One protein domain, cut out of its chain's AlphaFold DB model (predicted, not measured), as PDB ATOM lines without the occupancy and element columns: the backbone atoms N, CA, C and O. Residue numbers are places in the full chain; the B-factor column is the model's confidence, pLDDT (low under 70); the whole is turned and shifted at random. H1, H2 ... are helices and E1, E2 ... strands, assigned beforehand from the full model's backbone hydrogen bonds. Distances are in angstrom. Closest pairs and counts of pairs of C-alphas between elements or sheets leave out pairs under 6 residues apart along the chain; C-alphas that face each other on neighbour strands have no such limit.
ATOM      1  N   GLU A 105     173.248 125.605 129.020       97.12
ATOM      2  CA  GLU A 105     173.694 125.498 127.632       97.12
ATOM      3  C   GLU A 105     172.897 124.419 126.886       97.12
ATOM      4  O   GLU A 105     172.373 124.692 125.808       97.12
ATOM      5  N   ALA A 106     172.710 123.244 127.497       98.38
ATOM      6  CA  ALA A 106     171.892 122.176 126.924       98.38
ATOM      7  C   ALA A 106     170.410 122.579 126.819       98.38
ATOM      8  O   ALA A 106     169.752 122.302 125.816       98.38
ATOM      9  N   LEU A 107     169.886 123.302 127.815       98.44
ATOM     10  CA  LEU A 107     168.549 123.893 127.762       98.44
ATOM     11  C   LEU A 107     168.415 124.890 126.604       98.44
ATOM     12  O   LEU A 107     167.413 124.873 125.895       98.44
ATOM     13  N   ALA A 108     169.409 125.756 126.398       98.00
ATOM     14  CA  ALA A 108     169.399 126.727 125.311       98.00
ATOM     15  C   ALA A 108     169.398 126.045 123.935       98.00
ATOM     16  O   ALA A 108     168.676 126.492 123.043       98.00
ATOM     17  N   GLU A 109     170.164 124.963 123.770       98.38
ATOM     18  CA  GLU A 109     170.162 124.136 122.557       98.38
ATOM     19  C   GLU A 109     168.794 123.480 122.334       98.38
ATOM     20  O   GLU A 109     168.192 123.675 121.280       98.38
ATOM     21  N   LEU A 110     168.240 122.816 123.357       98.38
ATOM     22  CA  LEU A 110     166.913 122.194 123.294       98.38
ATOM     23  C   LEU A 110     165.826 123.195 122.884       98.38
ATOM     24  O   LEU A 110     165.013 122.912 122.004       98.38
ATOM     25  N   LEU A 111     165.804 124.372 123.514       97.75
ATOM     26  CA  LEU A 111     164.810 125.411 123.242       97.75
ATOM     27  C   LEU A 111     164.956 125.994 121.836       97.75
ATOM     28  O   LEU A 111     163.961 126.245 121.152       97.75
ATOM     29  N   LYS A 112     166.191 126.188 121.379       97.25
ATOM     30  CA  LYS A 112     166.455 126.707 120.043       97.25
ATOM     31  C   LYS A 112     166.039 125.708 118.968       97.25
ATOM     32  O   LYS A 112     165.355 126.104 118.026       97.25
ATOM     33  N   ASP A 113     166.423 124.448 119.119       97.62
ATOM     34  CA  ASP A 113     166.276 123.440 118.071       97.62
ATOM     35  C   ASP A 113     164.836 122.926 117.962       97.62
ATOM     36  O   ASP A 113     164.329 122.752 116.852       97.62
ATOM     37  N   ASN A 114     164.142 122.761 119.092       96.94
ATOM     38  CA  ASN A 114     162.788 122.196 119.104       96.94
ATOM     39  C   ASN A 114     161.680 123.256 119.093       96.94
ATOM     40  O   ASN A 114     160.573 122.970 118.641       96.94
ATOM     41  N   TYR A 115     161.963 124.469 119.579       95.38
ATOM     42  CA  TYR A 115     160.945 125.511 119.772       95.38
ATOM     43  C   TYR A 115     161.280 126.838 119.077       95.38
ATOM     44  O   TYR A 115     160.453 127.747 119.051       95.38
ATOM     45  N   GLY A 116     162.478 126.990 118.497       95.56
ATOM     46  CA  GLY A 116     162.909 128.265 117.913       95.56
ATOM     47  C   GLY A 116     163.070 129.384 118.951       95.56
ATOM     48  O   GLY A 116     162.988 130.568 118.605       95.56
ATOM     49  N   ILE A 117     163.274 129.028 120.223       95.69
ATOM     50  CA  ILE A 117     163.420 129.966 121.338       95.69
ATOM     51  C   ILE A 117     164.905 130.219 121.600       95.69
ATOM     52  O   ILE A 117     165.655 129.313 121.950       95.69
ATOM     53  N   ASN A 118     165.342 131.473 121.467       95.06
ATOM     54  CA  ASN A 118     166.688 131.878 121.845       95.06
ATOM     55  C   ASN A 118     166.726 132.275 123.325       95.06
ATOM     56  O   ASN A 118     166.436 133.416 123.682       95.06
ATOM     57  N   LEU A 119     167.150 131.342 124.180       96.06
ATOM     58  CA  LEU A 119     167.230 131.557 125.626       96.06
ATOM     59  C   LEU A 119     168.140 132.734 126.018       96.06
ATOM     60  O   LEU A 119     167.940 133.340 127.065       96.06
ATOM     61  N   TYR A 120     169.122 133.097 125.192       94.06
ATOM     62  CA  TYR A 120     170.033 134.207 125.481       94.06
ATOM     63  C   TYR A 120     169.500 135.579 125.053       94.06
ATOM     64  O   TYR A 120     170.131 136.581 125.386       94.06
ATOM     65  N   ASP A 121     168.374 135.648 124.333       92.00
ATOM     66  CA  ASP A 121     167.743 136.915 123.957       92.00
ATOM     67  C   ASP A 121     166.698 137.333 125.007       92.00
ATOM     68  O   ASP A 121     165.568 136.834 124.982       92.00
ATOM     69  N   PRO A 122     167.011 138.294 125.898       89.06
ATOM     70  CA  PRO A 122     166.084 138.714 126.945       89.06
ATOM     71  C   PRO A 122     164.827 139.406 126.404       89.06
ATOM     72  O   PRO A 122     163.900 139.656 127.164       89.06
ATOM     73  N   ARG A 123     164.765 139.736 125.107       89.25
ATOM     74  CA  ARG A 123     163.549 140.271 124.471       89.25
ATOM     75  C   ARG A 123     162.546 139.170 124.135       89.25
ATOM     76  O   ARG A 123     161.369 139.468 123.966       89.25
ATOM     77  N   GLN A 124     163.010 137.926 123.997       92.56
ATOM     78  CA  GLN A 124     162.159 136.772 123.714       92.56
ATOM     79  C   GLN A 124     161.683 136.082 124.997       92.56
ATOM     80  O   GLN A 124     160.622 135.465 124.992       92.56
ATOM     81  N   ILE A 125     162.432 136.194 126.094       94.94
ATOM     82  CA  ILE A 125     162.141 135.512 127.357       94.94
ATOM     83  C   ILE A 125     161.437 136.461 128.327       94.94
ATOM     84  O   ILE A 125     162.007 137.470 128.735       94.94
ATOM     85  N   LEU A 126     160.213 136.114 128.729       94.06
ATOM     86  CA  LEU A 126     159.497 136.814 129.795       94.06
ATOM     87  C   LEU A 126     159.948 136.313 131.170       94.06
ATOM     88  O   LEU A 126     160.251 137.108 132.057       94.06
ATOM     89  N   VAL A 127     159.991 134.989 131.335       94.00
ATOM     90  CA  VAL A 127     160.400 134.326 132.576       94.00
ATOM     91  C   VAL A 127     161.350 133.190 132.233       94.00
ATOM     92  O   VAL A 127     161.065 132.369 131.364       94.00
ATOM     93  N   MET A 128     162.462 133.130 132.953       96.19
ATOM     94  CA  MET A 128     163.271 131.927 133.084       96.19
ATOM     95  C   MET A 128     163.582 131.772 134.564       96.19
ATOM     96  O   MET A 128     164.229 132.631 135.168       96.19
ATOM     97  N   GLN A 129     163.077 130.701 135.154       96.56
ATOM     98  CA  GLN A 129     163.318 130.341 136.540       96.56
ATOM     99  C   GLN A 129     163.917 128.948 136.600       96.56
ATOM    100  O   GLN A 129     163.660 128.096 135.747       96.56
ATOM    101  N   ARG A 130     164.712 128.726 137.639       97.12
ATOM    102  CA  ARG A 130     165.163 127.397 138.025       97.12
ATOM    103  C   ARG A 130     165.089 127.265 139.536       97.12
ATOM    104  O   ARG A 130     165.493 128.182 140.252       97.12
ATOM    105  N   TYR A 131     164.584 126.145 140.015       96.62
ATOM    106  CA  TYR A 131     164.548 125.829 141.438       96.62
ATOM    107  C   TYR A 131     164.491 124.315 141.637       96.62
ATOM    108  O   TYR A 131     164.219 123.565 140.702       96.62
ATOM    109  N   ILE A 132     164.780 123.871 142.857       97.12
ATOM    110  CA  ILE A 132     164.476 122.505 143.281       97.12
ATOM    111  C   ILE A 132     163.055 122.553 143.824       97.12
ATOM    112  O   ILE A 132     162.803 123.257 144.799       97.12
ATOM    113  N   ASP A 133     162.130 121.858 143.177       95.00
ATOM    114  CA  ASP A 133     160.771 121.704 143.681       95.00
ATOM    115  C   ASP A 133     160.814 120.850 144.944       95.00
ATOM    116  O   ASP A 133     160.964 119.639 144.864       95.00
ATOM    117  N   THR A 134     160.702 121.473 146.110       94.25
ATOM    118  CA  THR A 134     160.737 120.785 147.406       94.25
ATOM    119  C   THR A 134     159.374 120.285 147.873       94.25
ATOM    120  O   THR A 134     159.303 119.674 148.935       94.25
ATOM    121  N   THR A 135     158.305 120.571 147.130       91.44
ATOM    122  CA  THR A 135     156.930 120.318 147.575       91.44
ATOM    123  C   THR A 135     156.401 119.024 146.970       91.44
ATOM    124  O   THR A 135     155.899 118.172 147.703       91.44
ATOM    125  N   ASN A 136     156.565 118.829 145.658       93.62
ATOM    126  CA  ASN A 136     155.988 117.678 144.960       93.62
ATOM    127  C   ASN A 136     157.064 116.731 144.427       93.62
ATOM    128  O   ASN A 136     157.232 115.609 144.911       93.62
ATOM    129  N   THR A 137     157.824 117.178 143.430       91.94
ATOM    130  CA  THR A 137     158.701 116.293 142.655       91.94
ATOM    131  C   THR A 137     160.062 116.057 143.302       91.94
ATOM    132  O   THR A 137     160.704 115.063 142.970       91.94
ATOM    133  N   HIS A 138     160.492 116.913 144.238       94.69
ATOM    134  CA  HIS A 138     161.812 116.850 144.887       94.69
ATOM    135  C   HIS A 138     162.978 116.929 143.890       94.69
ATOM    136  O   HIS A 138     164.061 116.403 144.142       94.69
ATOM    137  N   LYS A 139     162.748 117.587 142.747       95.62
ATOM    138  CA  LYS A 139     163.663 117.625 141.604       95.62
ATOM    139  C   LYS A 139     164.001 119.045 141.164       95.62
ATOM    140  O   LYS A 139     163.180 119.951 141.323       95.62
ATOM    141  N   PRO A 140     165.190 119.255 140.574       97.94
ATOM    142  CA  PRO A 140     165.501 120.494 139.877       97.94
ATOM    143  C   PRO A 140     164.584 120.645 138.656       97.94
ATOM    144  O   PRO A 140     164.388 119.704 137.886       97.94
ATOM    145  N   VAL A 141     164.054 121.843 138.445       98.25
ATOM    146  CA  VAL A 141     163.208 122.164 137.293       98.25
ATOM    147  C   VAL A 141     163.624 123.482 136.661       98.25
ATOM    148  O   VAL A 141     164.120 124.388 137.335       98.25
ATOM    149  N   TYR A 142     163.398 123.588 135.356       98.50
ATOM    150  CA  TYR A 142     163.402 124.846 134.623       98.50
ATOM    151  C   TYR A 142     161.970 125.220 134.248       98.50
ATOM    152  O   TYR A 142     161.232 124.400 133.701       98.50
ATOM    153  N   VAL A 143     161.610 126.477 134.496       97.81
ATOM    154  CA  VAL A 143     160.351 127.085 134.056       97.81
ATOM    155  C   VAL A 143     160.684 128.197 133.077       97.81
ATOM    156  O   VAL A 143     161.424 129.125 133.412       97.81
ATOM    157  N   VAL A 144     160.154 128.104 131.859       97.94
ATOM    158  CA  VAL A 144     160.411 129.073 130.790       97.94
ATOM    159  C   VAL A 144     159.096 129.571 130.216       97.94
ATOM    160  O   VAL A 144     158.268 128.776 129.791       97.94
ATOM    161  N   TYR A 145     158.943 130.891 130.157       96.75
ATOM    162  CA  TYR A 145     157.910 131.558 129.374       96.75
ATOM    163  C   TYR A 145     158.567 132.441 128.324       96.75
ATOM    164  O   TYR A 145     159.260 133.409 128.659       96.75
ATOM    165  N   ALA A 146     158.331 132.120 127.056       96.31
ATOM    166  CA  ALA A 146     158.876 132.855 125.921       96.31
ATOM    167  C   ALA A 146     157.760 133.436 125.054       96.31
ATOM    168  O   ALA A 146     156.732 132.797 124.852       96.31
ATOM    169  N   PHE A 147     157.961 134.635 124.509       95.25
ATOM    170  CA  PHE A 147     157.035 135.225 123.549       95.25
ATOM    171  C   PHE A 147     157.008 134.419 122.252       95.25
ATOM    172  O   PHE A 147     158.048 134.167 121.633       95.25
ATOM    173  N   GLN A 148     155.797 134.086 121.804       92.62
ATOM    174  CA  GLN A 148     155.593 133.507 120.484       92.62
ATOM    175  C   GLN A 148     155.989 134.505 119.394       92.62
ATOM    176  O   GLN A 148     155.805 135.722 119.516       92.62
ATOM    177  N   LYS A 149     156.492 133.983 118.274       86.19
ATOM    178  CA  LYS A 149     156.896 134.808 117.133       86.19
ATOM    179  C   LYS A 149     155.732 135.692 116.669       86.19
ATOM    180  O   LYS A 149     154.634 135.205 116.424       86.19
ATOM    181  N   ASN A 150     156.002 136.985 116.498       84.19
ATOM    182  CA  ASN A 150     155.028 138.003 116.079       84.19
ATOM    183  C   ASN A 150     153.859 138.234 117.060       84.19
ATOM    184  O   ASN A 150     152.847 138.808 116.663       84.19
ATOM    185  N   SER A 151     153.986 137.824 118.325       85.62
ATOM    186  CA  SER A 151     152.991 138.098 119.362       85.62
ATOM    187  C   SER A 151     153.602 138.884 120.514       85.62
ATOM    188  O   SER A 151     154.694 138.582 120.980       85.62
ATOM    189  N   THR A 152     152.874 139.885 121.003       84.38
ATOM    190  CA  THR A 152     153.251 140.657 122.198       84.38
ATOM    191  C   THR A 152     152.502 140.208 123.450       84.38
ATOM    192  O   THR A 152     152.707 140.774 124.519       84.38
ATOM    193  N   ASN A 153     151.591 139.237 123.325       91.62
ATOM    194  CA  ASN A 153     150.730 138.802 124.426       91.62
ATOM    195  C   ASN A 153     150.676 137.281 124.604       91.62
ATOM    196  O   ASN A 153     150.265 136.832 125.665       91.62
ATOM    197  N   LYS A 154     151.062 136.497 123.591       94.00
ATOM    198  CA  LYS A 154     151.068 135.031 123.665       94.00
ATOM    199  C   LYS A 154     152.436 134.511 124.063       94.00
ATOM    200  O   LYS A 154     153.452 134.999 123.560       94.00
ATOM    201  N   LEU A 155     152.424 133.502 124.919       95.56
ATOM    202  CA  LEU A 155     153.605 132.888 125.492       95.56
ATOM    203  C   LEU A 155     153.561 131.375 125.296       95.56
ATOM    204  O   LEU A 155     152.507 130.766 125.467       95.56
ATOM    205  N   ASP A 156     154.717 130.783 125.029       96.12
ATOM    206  CA  ASP A 156     154.937 129.351 125.207       96.12
ATOM    207  C   ASP A 156     155.493 129.134 126.616       96.12
ATOM    208  O   ASP A 156     156.567 129.646 126.947       96.12
ATOM    209  N   GLY A 157     154.730 128.437 127.457       97.00
ATOM    210  CA  GLY A 157     155.135 128.026 128.799       97.00
ATOM    211  C   GLY A 157     155.663 126.598 128.775       97.00
ATOM    212  O   GLY A 157     154.959 125.699 128.317       97.00
ATOM    213  N   LEU A 158     156.877 126.380 129.280       98.31
ATOM    214  CA  LEU A 158     157.522 125.070 129.355       98.31
ATOM    215  C   LEU A 158     157.987 124.768 130.781       98.31
ATOM    216  O   LEU A 158     158.634 125.604 131.417       98.31
ATOM    217  N   LEU A 159     157.709 123.546 131.232       98.31
ATOM    218  CA  LEU A 159     158.294 122.945 132.427       98.31
ATOM    219  C   LEU A 159     159.227 121.810 132.004       98.31
ATOM    220  O   LEU A 159     158.807 120.873 131.319       98.31
ATOM    221  N   ILE A 160     160.490 121.886 132.409       98.69
ATOM    222  CA  ILE A 160     161.542 120.968 131.963       98.69
ATOM    223  C   ILE A 160     162.273 120.411 133.185       98.69
ATOM    224  O   ILE A 160     162.649 121.157 134.087       98.69
ATOM    225  N   ASP A 161     162.479 119.097 133.205       98.25
ATOM    226  CA  ASP A 161     163.246 118.394 134.234       98.25
ATOM    227  C   ASP A 161     164.732 118.798 134.155       98.25
ATOM    228  O   ASP A 161     165.374 118.676 133.108       98.25
ATOM    229  N   GLY A 162     165.277 119.314 135.257       98.06
ATOM    230  CA  GLY A 162     166.638 119.847 135.338       98.06
ATOM    231  C   GLY A 162     167.742 118.791 135.447       98.06
ATOM    232  O   GLY A 162     168.921 119.133 135.354       98.06
ATOM    233  N   GLU A 163     167.392 117.516 135.623       98.06
ATOM    234  CA  GLU A 163     168.350 116.405 135.620       98.06
ATOM    235  C   GLU A 163     168.510 115.822 134.218       98.06
ATOM    236  O   GLU A 163     169.617 115.493 133.796       98.06
ATOM    237  N   THR A 164     167.399 115.702 133.492       98.12
ATOM    238  CA  THR A 164     167.320 114.921 132.248       98.12
ATOM    239  C   THR A 164     167.080 115.757 130.998       98.12
ATOM    240  O   THR A 164     167.318 115.273 129.893       98.12
ATOM    241  N   GLY A 165     166.570 116.983 131.141       98.06
ATOM    242  CA  GLY A 165     166.124 117.810 130.019       98.06
ATOM    243  C   GLY A 165     164.788 117.378 129.414       98.06
ATOM    244  O   GLY A 165     164.374 117.917 128.387       98.06
ATOM    245  N   LYS A 166     164.083 116.415 130.022       98.25
ATOM    246  CA  LYS A 166     162.752 116.006 129.564       98.25
ATOM    247  C   LYS A 166     161.763 117.158 129.757       98.25
ATOM    248  O   LYS A 166     161.595 117.658 130.867       98.25
ATOM    249  N   VAL A 167     161.048 117.523 128.696       98.25
ATOM    250  CA  VAL A 167     159.897 118.431 128.791       98.25
ATOM    251  C   VAL A 167     158.770 117.687 129.507       98.25
ATOM    252  O   VAL A 167     158.253 116.689 129.001       98.25
ATOM    253  N   LEU A 168     158.440 118.134 130.716       97.56
ATOM    254  CA  LEU A 168     157.400 117.541 131.557       97.56
ATOM    255  C   LEU A 168     156.019 118.022 131.127       97.56
ATOM    256  O   LEU A 168     155.076 117.235 131.074       97.56
ATOM    257  N   PHE A 169     155.918 119.308 130.794       97.88
ATOM    258  CA  PHE A 169     154.671 119.928 130.381       97.88
ATOM    259  C   PHE A 169     154.922 121.150 129.505       97.88
ATOM    260  O   PHE A 169     155.955 121.816 129.618       97.88
ATOM    261  N   GLN A 170     153.956 121.446 128.641       96.88
ATOM    262  CA  GLN A 170     153.951 122.647 127.820       96.88
ATOM    263  C   GLN A 170     152.525 123.171 127.669       96.88
ATOM    264  O   GLN A 170     151.582 122.385 127.552       96.88
ATOM    265  N   MET A 171     152.370 124.491 127.629       95.12
ATOM    266  CA  MET A 171     151.079 125.138 127.410       95.12
ATOM    267  C   MET A 171     151.231 126.465 126.665       95.12
ATOM    268  O   MET A 171     152.251 127.144 126.785       95.12
ATOM    269  N   GLU A 172     150.183 126.870 125.944       94.75
ATOM    270  CA  GLU A 172     150.027 128.273 125.551       94.75
ATOM    271  C   GLU A 172     149.568 129.067 126.783       94.75
ATOM    272  O   GLU A 172     148.669 128.643 127.510       94.75
ATOM    273  N   SER A 173     150.180 130.224 127.014       93.25
ATOM    274  CA  SER A 173     149.789 131.168 128.058       93.25
ATOM    275  C   SER A 173     149.720 132.592 127.500       93.25
ATOM    276  O   SER A 173     150.019 132.856 126.331       93.25
ATOM    277  N   TYR A 174     149.299 133.528 128.344       91.81
ATOM    278  CA  TYR A 174     149.130 134.934 128.007       91.81
ATOM    279  C   TYR A 174     149.809 135.813 129.056       91.81
ATOM    280  O   TYR A 174     149.874 135.435 130.221       91.81
ATOM    281  N   LEU A 175     150.271 137.008 128.677       86.44
ATOM    282  CA  LEU A 175     151.042 137.904 129.561       86.44
ATOM    283  C   LEU A 175     150.341 138.241 130.891       86.44
ATOM    284  O   LEU A 175     150.999 138.568 131.871       86.44
ATOM    285  N   ARG A 176     149.006 138.196 130.915       84.00
ATOM    286  CA  ARG A 176     148.172 138.472 132.096       84.00
ATOM    287  C   ARG A 176     147.476 137.225 132.643       84.00
ATOM    288  O   ARG A 176     146.506 137.351 133.379       84.00
ATOM    289  N   SER A 177     147.904 136.046 132.204       84.19
ATOM    290  CA  SER A 177     147.409 134.786 132.738       84.19
ATOM    291  C   SER A 177     147.943 134.595 134.150       84.19
ATOM    292  O   SER A 177     149.125 134.823 134.397       84.19
ATOM    293  N   GLU A 178     147.078 134.144 135.049       80.69
ATOM    294  CA  GLU A 178     147.465 133.726 136.398       80.69
ATOM    295  C   GLU A 178     147.892 132.247 136.428       80.69
ATOM    296  O   GLU A 178     148.459 131.787 137.411       80.69
ATOM    297  N   SER A 179     147.672 131.493 135.341       82.62
ATOM    298  CA  SER A 179     148.017 130.069 135.276       82.62
ATOM    299  C   SER A 179     149.523 129.835 135.111       82.62
ATOM    300  O   SER A 179     150.128 130.211 134.097       82.62
ATOM    301  N   SER A 180     150.098 129.125 136.083       90.06
ATOM    302  CA  SER A 180     151.463 128.599 136.057       90.06
ATOM    303  C   SER A 180     151.542 127.264 135.304       90.06
ATOM    304  O   SER A 180     150.737 126.365 135.526       90.06
ATOM    305  N   VAL A 181     152.557 127.091 134.451       95.19
ATOM    306  CA  VAL A 181     152.843 125.840 133.726       95.19
ATOM    307  C   VAL A 181     153.178 124.711 134.696       95.19
ATOM    308  O   VAL A 181     152.907 123.548 134.404       95.19
ATOM    309  N   TYR A 182     153.732 125.055 135.861       94.81
ATOM    310  CA  TYR A 182     153.984 124.105 136.931       94.81
ATOM    311  C   TYR A 182     152.674 123.637 137.569       94.81
ATOM    312  O   TYR A 182     152.436 122.436 137.635       94.81
ATOM    313  N   ASP A 183     151.784 124.551 137.956       93.81
ATOM    314  CA  ASP A 183     150.517 124.176 138.599       93.81
ATOM    315  C   ASP A 183     149.637 123.363 137.654       93.81
ATOM    316  O   ASP A 183     149.058 122.353 138.051       93.81
ATOM    317  N   GLU A 184     149.569 123.766 136.382       95.25
ATOM    318  CA  GLU A 184     148.853 123.008 135.358       95.25
ATOM    319  C   GLU A 184     149.466 121.618 135.152       95.25
ATOM    320  O   GLU A 184     148.720 120.648 135.047       95.25
ATOM    321  N   TYR A 185     150.795 121.476 135.191       95.62
ATOM    322  CA  TYR A 185     151.435 120.159 135.190       95.62
ATOM    323  C   TYR A 185     151.021 119.325 136.406       95.62
ATOM    324  O   TYR A 185     150.579 118.188 136.230       95.62
ATOM    325  N   ILE A 186     151.107 119.877 137.620       95.44
ATOM    326  CA  ILE A 186     150.762 119.157 138.853       95.44
ATOM    327  C   ILE A 186     149.324 118.634 138.794       95.44
ATOM    328  O   ILE A 186     149.108 117.457 139.080       95.44
ATOM    329  N   LYS A 187     148.361 119.427 138.301       94.69
ATOM    330  CA  LYS A 187     146.956 118.998 138.123       94.69
ATOM    331  C   LYS A 187     146.789 117.774 137.216       94.69
ATOM    332  O   LYS A 187     145.789 117.065 137.331       94.69
ATOM    333  N   THR A 188     147.731 117.521 136.305       94.44
ATOM    334  CA  THR A 188     147.676 116.360 135.399       94.44
ATOM    335  C   THR A 188     148.214 115.068 136.012       94.44
ATOM    336  O   THR A 188     147.927 113.995 135.480       94.44
ATOM    337  N   THR A 189     148.960 115.153 137.118       94.00
ATOM    338  CA  THR A 189     149.586 113.995 137.778       94.00
ATOM    339  C   THR A 189     148.560 113.138 138.524       94.00
ATOM    340  O   THR A 189     147.538 113.644 138.997       94.00
ATOM    341  N   GLU A 190     148.807 111.830 138.636       94.38
ATOM    342  CA  GLU A 190     147.946 110.946 139.441       94.38
ATOM    343  C   GLU A 190     148.121 111.245 140.935       94.38
ATOM    344  O   GLU A 190     147.145 111.278 141.677       94.38
ATOM    345  N   GLU A 191     149.334 111.601 141.354       94.75
ATOM    346  CA  GLU A 191     149.672 111.998 142.719       94.75
ATOM    347  C   GLU A 191     148.827 113.185 143.199       94.75
ATOM    348  O   GLU A 191     148.405 113.218 144.355       94.75
ATOM    349  N   TYR A 192     148.528 114.151 142.328       93.06
ATOM    350  CA  TYR A 192     147.610 115.240 142.665       93.06
ATOM    351  C   TYR A 192     146.165 114.753 142.824       93.06
ATOM    352  O   TYR A 192     145.488 115.135 143.777       93.06
ATOM    353  N   LYS A 193     145.690 113.869 141.936       92.62
ATOM    354  CA  LYS A 193     144.333 113.293 142.017       92.62
ATOM    355  C   LYS A 193     144.143 112.446 143.275       92.62
ATOM    356  O   LYS A 193     143.044 112.398 143.822       92.62
ATOM    357  N   GLU A 194     145.214 111.819 143.748       94.75
ATOM    358  CA  GLU A 194     145.271 111.064 145.002       94.75
ATOM    359  C   GLU A 194     145.484 111.958 146.242       94.75
ATOM    360  O   GLU A 194     145.456 111.467 147.370       94.75
ATOM    361  N   GLY A 195     145.668 113.273 146.062       91.75
ATOM    362  CA  GLY A 195     145.858 114.244 147.145       91.75
ATOM    363  C   GLY A 195     147.257 114.243 147.773       91.75
ATOM    364  O   GLY A 195     147.440 114.799 148.859       91.75
TER     365      GLY A 195
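This is residues 105 to 195 of the 201 residues of an uncharacterized protein of Gilliamella apis (UniProt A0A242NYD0). What would one see first in this model? One twisted sheet of four strands forms a slab, with H1 over one face and H2 over the opposite face, while the short H3 lies beyond the sheet, past H2. How is it built along the chain? The printed part has 91 residues, with three named helices and four named strands in the order H1 E1 E2 E3 E4 H2 H3; the class is mixed, helices and strands. The sheet runs E1 E2 E3 E4, all antiparallel. How large is it? It is compact, with a radius of gyration of the C-alphas of 13.2 A and spans of 41 by 29 by 19 A.

Where does the first helix stand? H1, residues 105 to 115, is on the sheet of E1, residues 125 to 132, E2, residues 140 to 147, E3, residues 154 to 161, and E4, residues 167 to 174. It lies over E2 and E3 at a height over the sheet of 10.3 A, slantwise to the strands, at 47 degrees to E3 on the local plane. How do the strands pair? They form a meander, each strand the antiparallel neighbour of the one before, and each successive pair is a hairpin. N 129 and O 143 are 2.9 A apart between E1 and E2, N 158 and O 144 are 2.8 A apart between E2 and E3, and N 157 and O 171 are 2.9 A apart between E3 and E4, within hydrogen-bond range. What follows the sheet? H2, residues 181 to 188, is on the face opposite to H1, at a height over the sheet of 8.2 A; its closest C-alphas to E4 are those of Phe 169 and Tyr 185, 5.8 A apart. It lies over E4 and only just over E3, on which 3 of its 8 C-alphas fall. H3, residues 190 to 193, is not on the sheet; it is close to H2 but not clearly touching, with the C-alphas of Ile 186 and Tyr 192 the closest, 6.3 A apart. Are the helix backbones in range? In H1 every O i to N i+4 pair is within hydrogen-bond range, in H2 3 of 4 are, and H3 is too short for such a pair.

Where does the first element begin? C-alpha 105 of H1 is at (173.694, 125.498, 127.632), and H1 is 15.0 A long from first to last C-alpha. How long are the strands? From first to last C-alpha E1 measures 20.7 A, E2 23.6 A, E3 23.2 A and E4 19.7 A; E1 begins with C-alpha 125 at (162.141, 135.512, 127.357). Where do the last elements lie? H2 is 10.9 A long and H3 5.0 A, ending with C-alpha 193 at (144.333, 113.293, 142.017).

How far does it reach? The two C-alphas farthest apart are those of Asn 150 and Glu 194, at 40.7 A. Are there cuts or long links? The printed part has no cut and no long link; the links E3 to E4 and H2 to H3 are tight. Is confidence low anywhere? The mean pLDDT of the printed part is 94.4, and no printed residue is under 70.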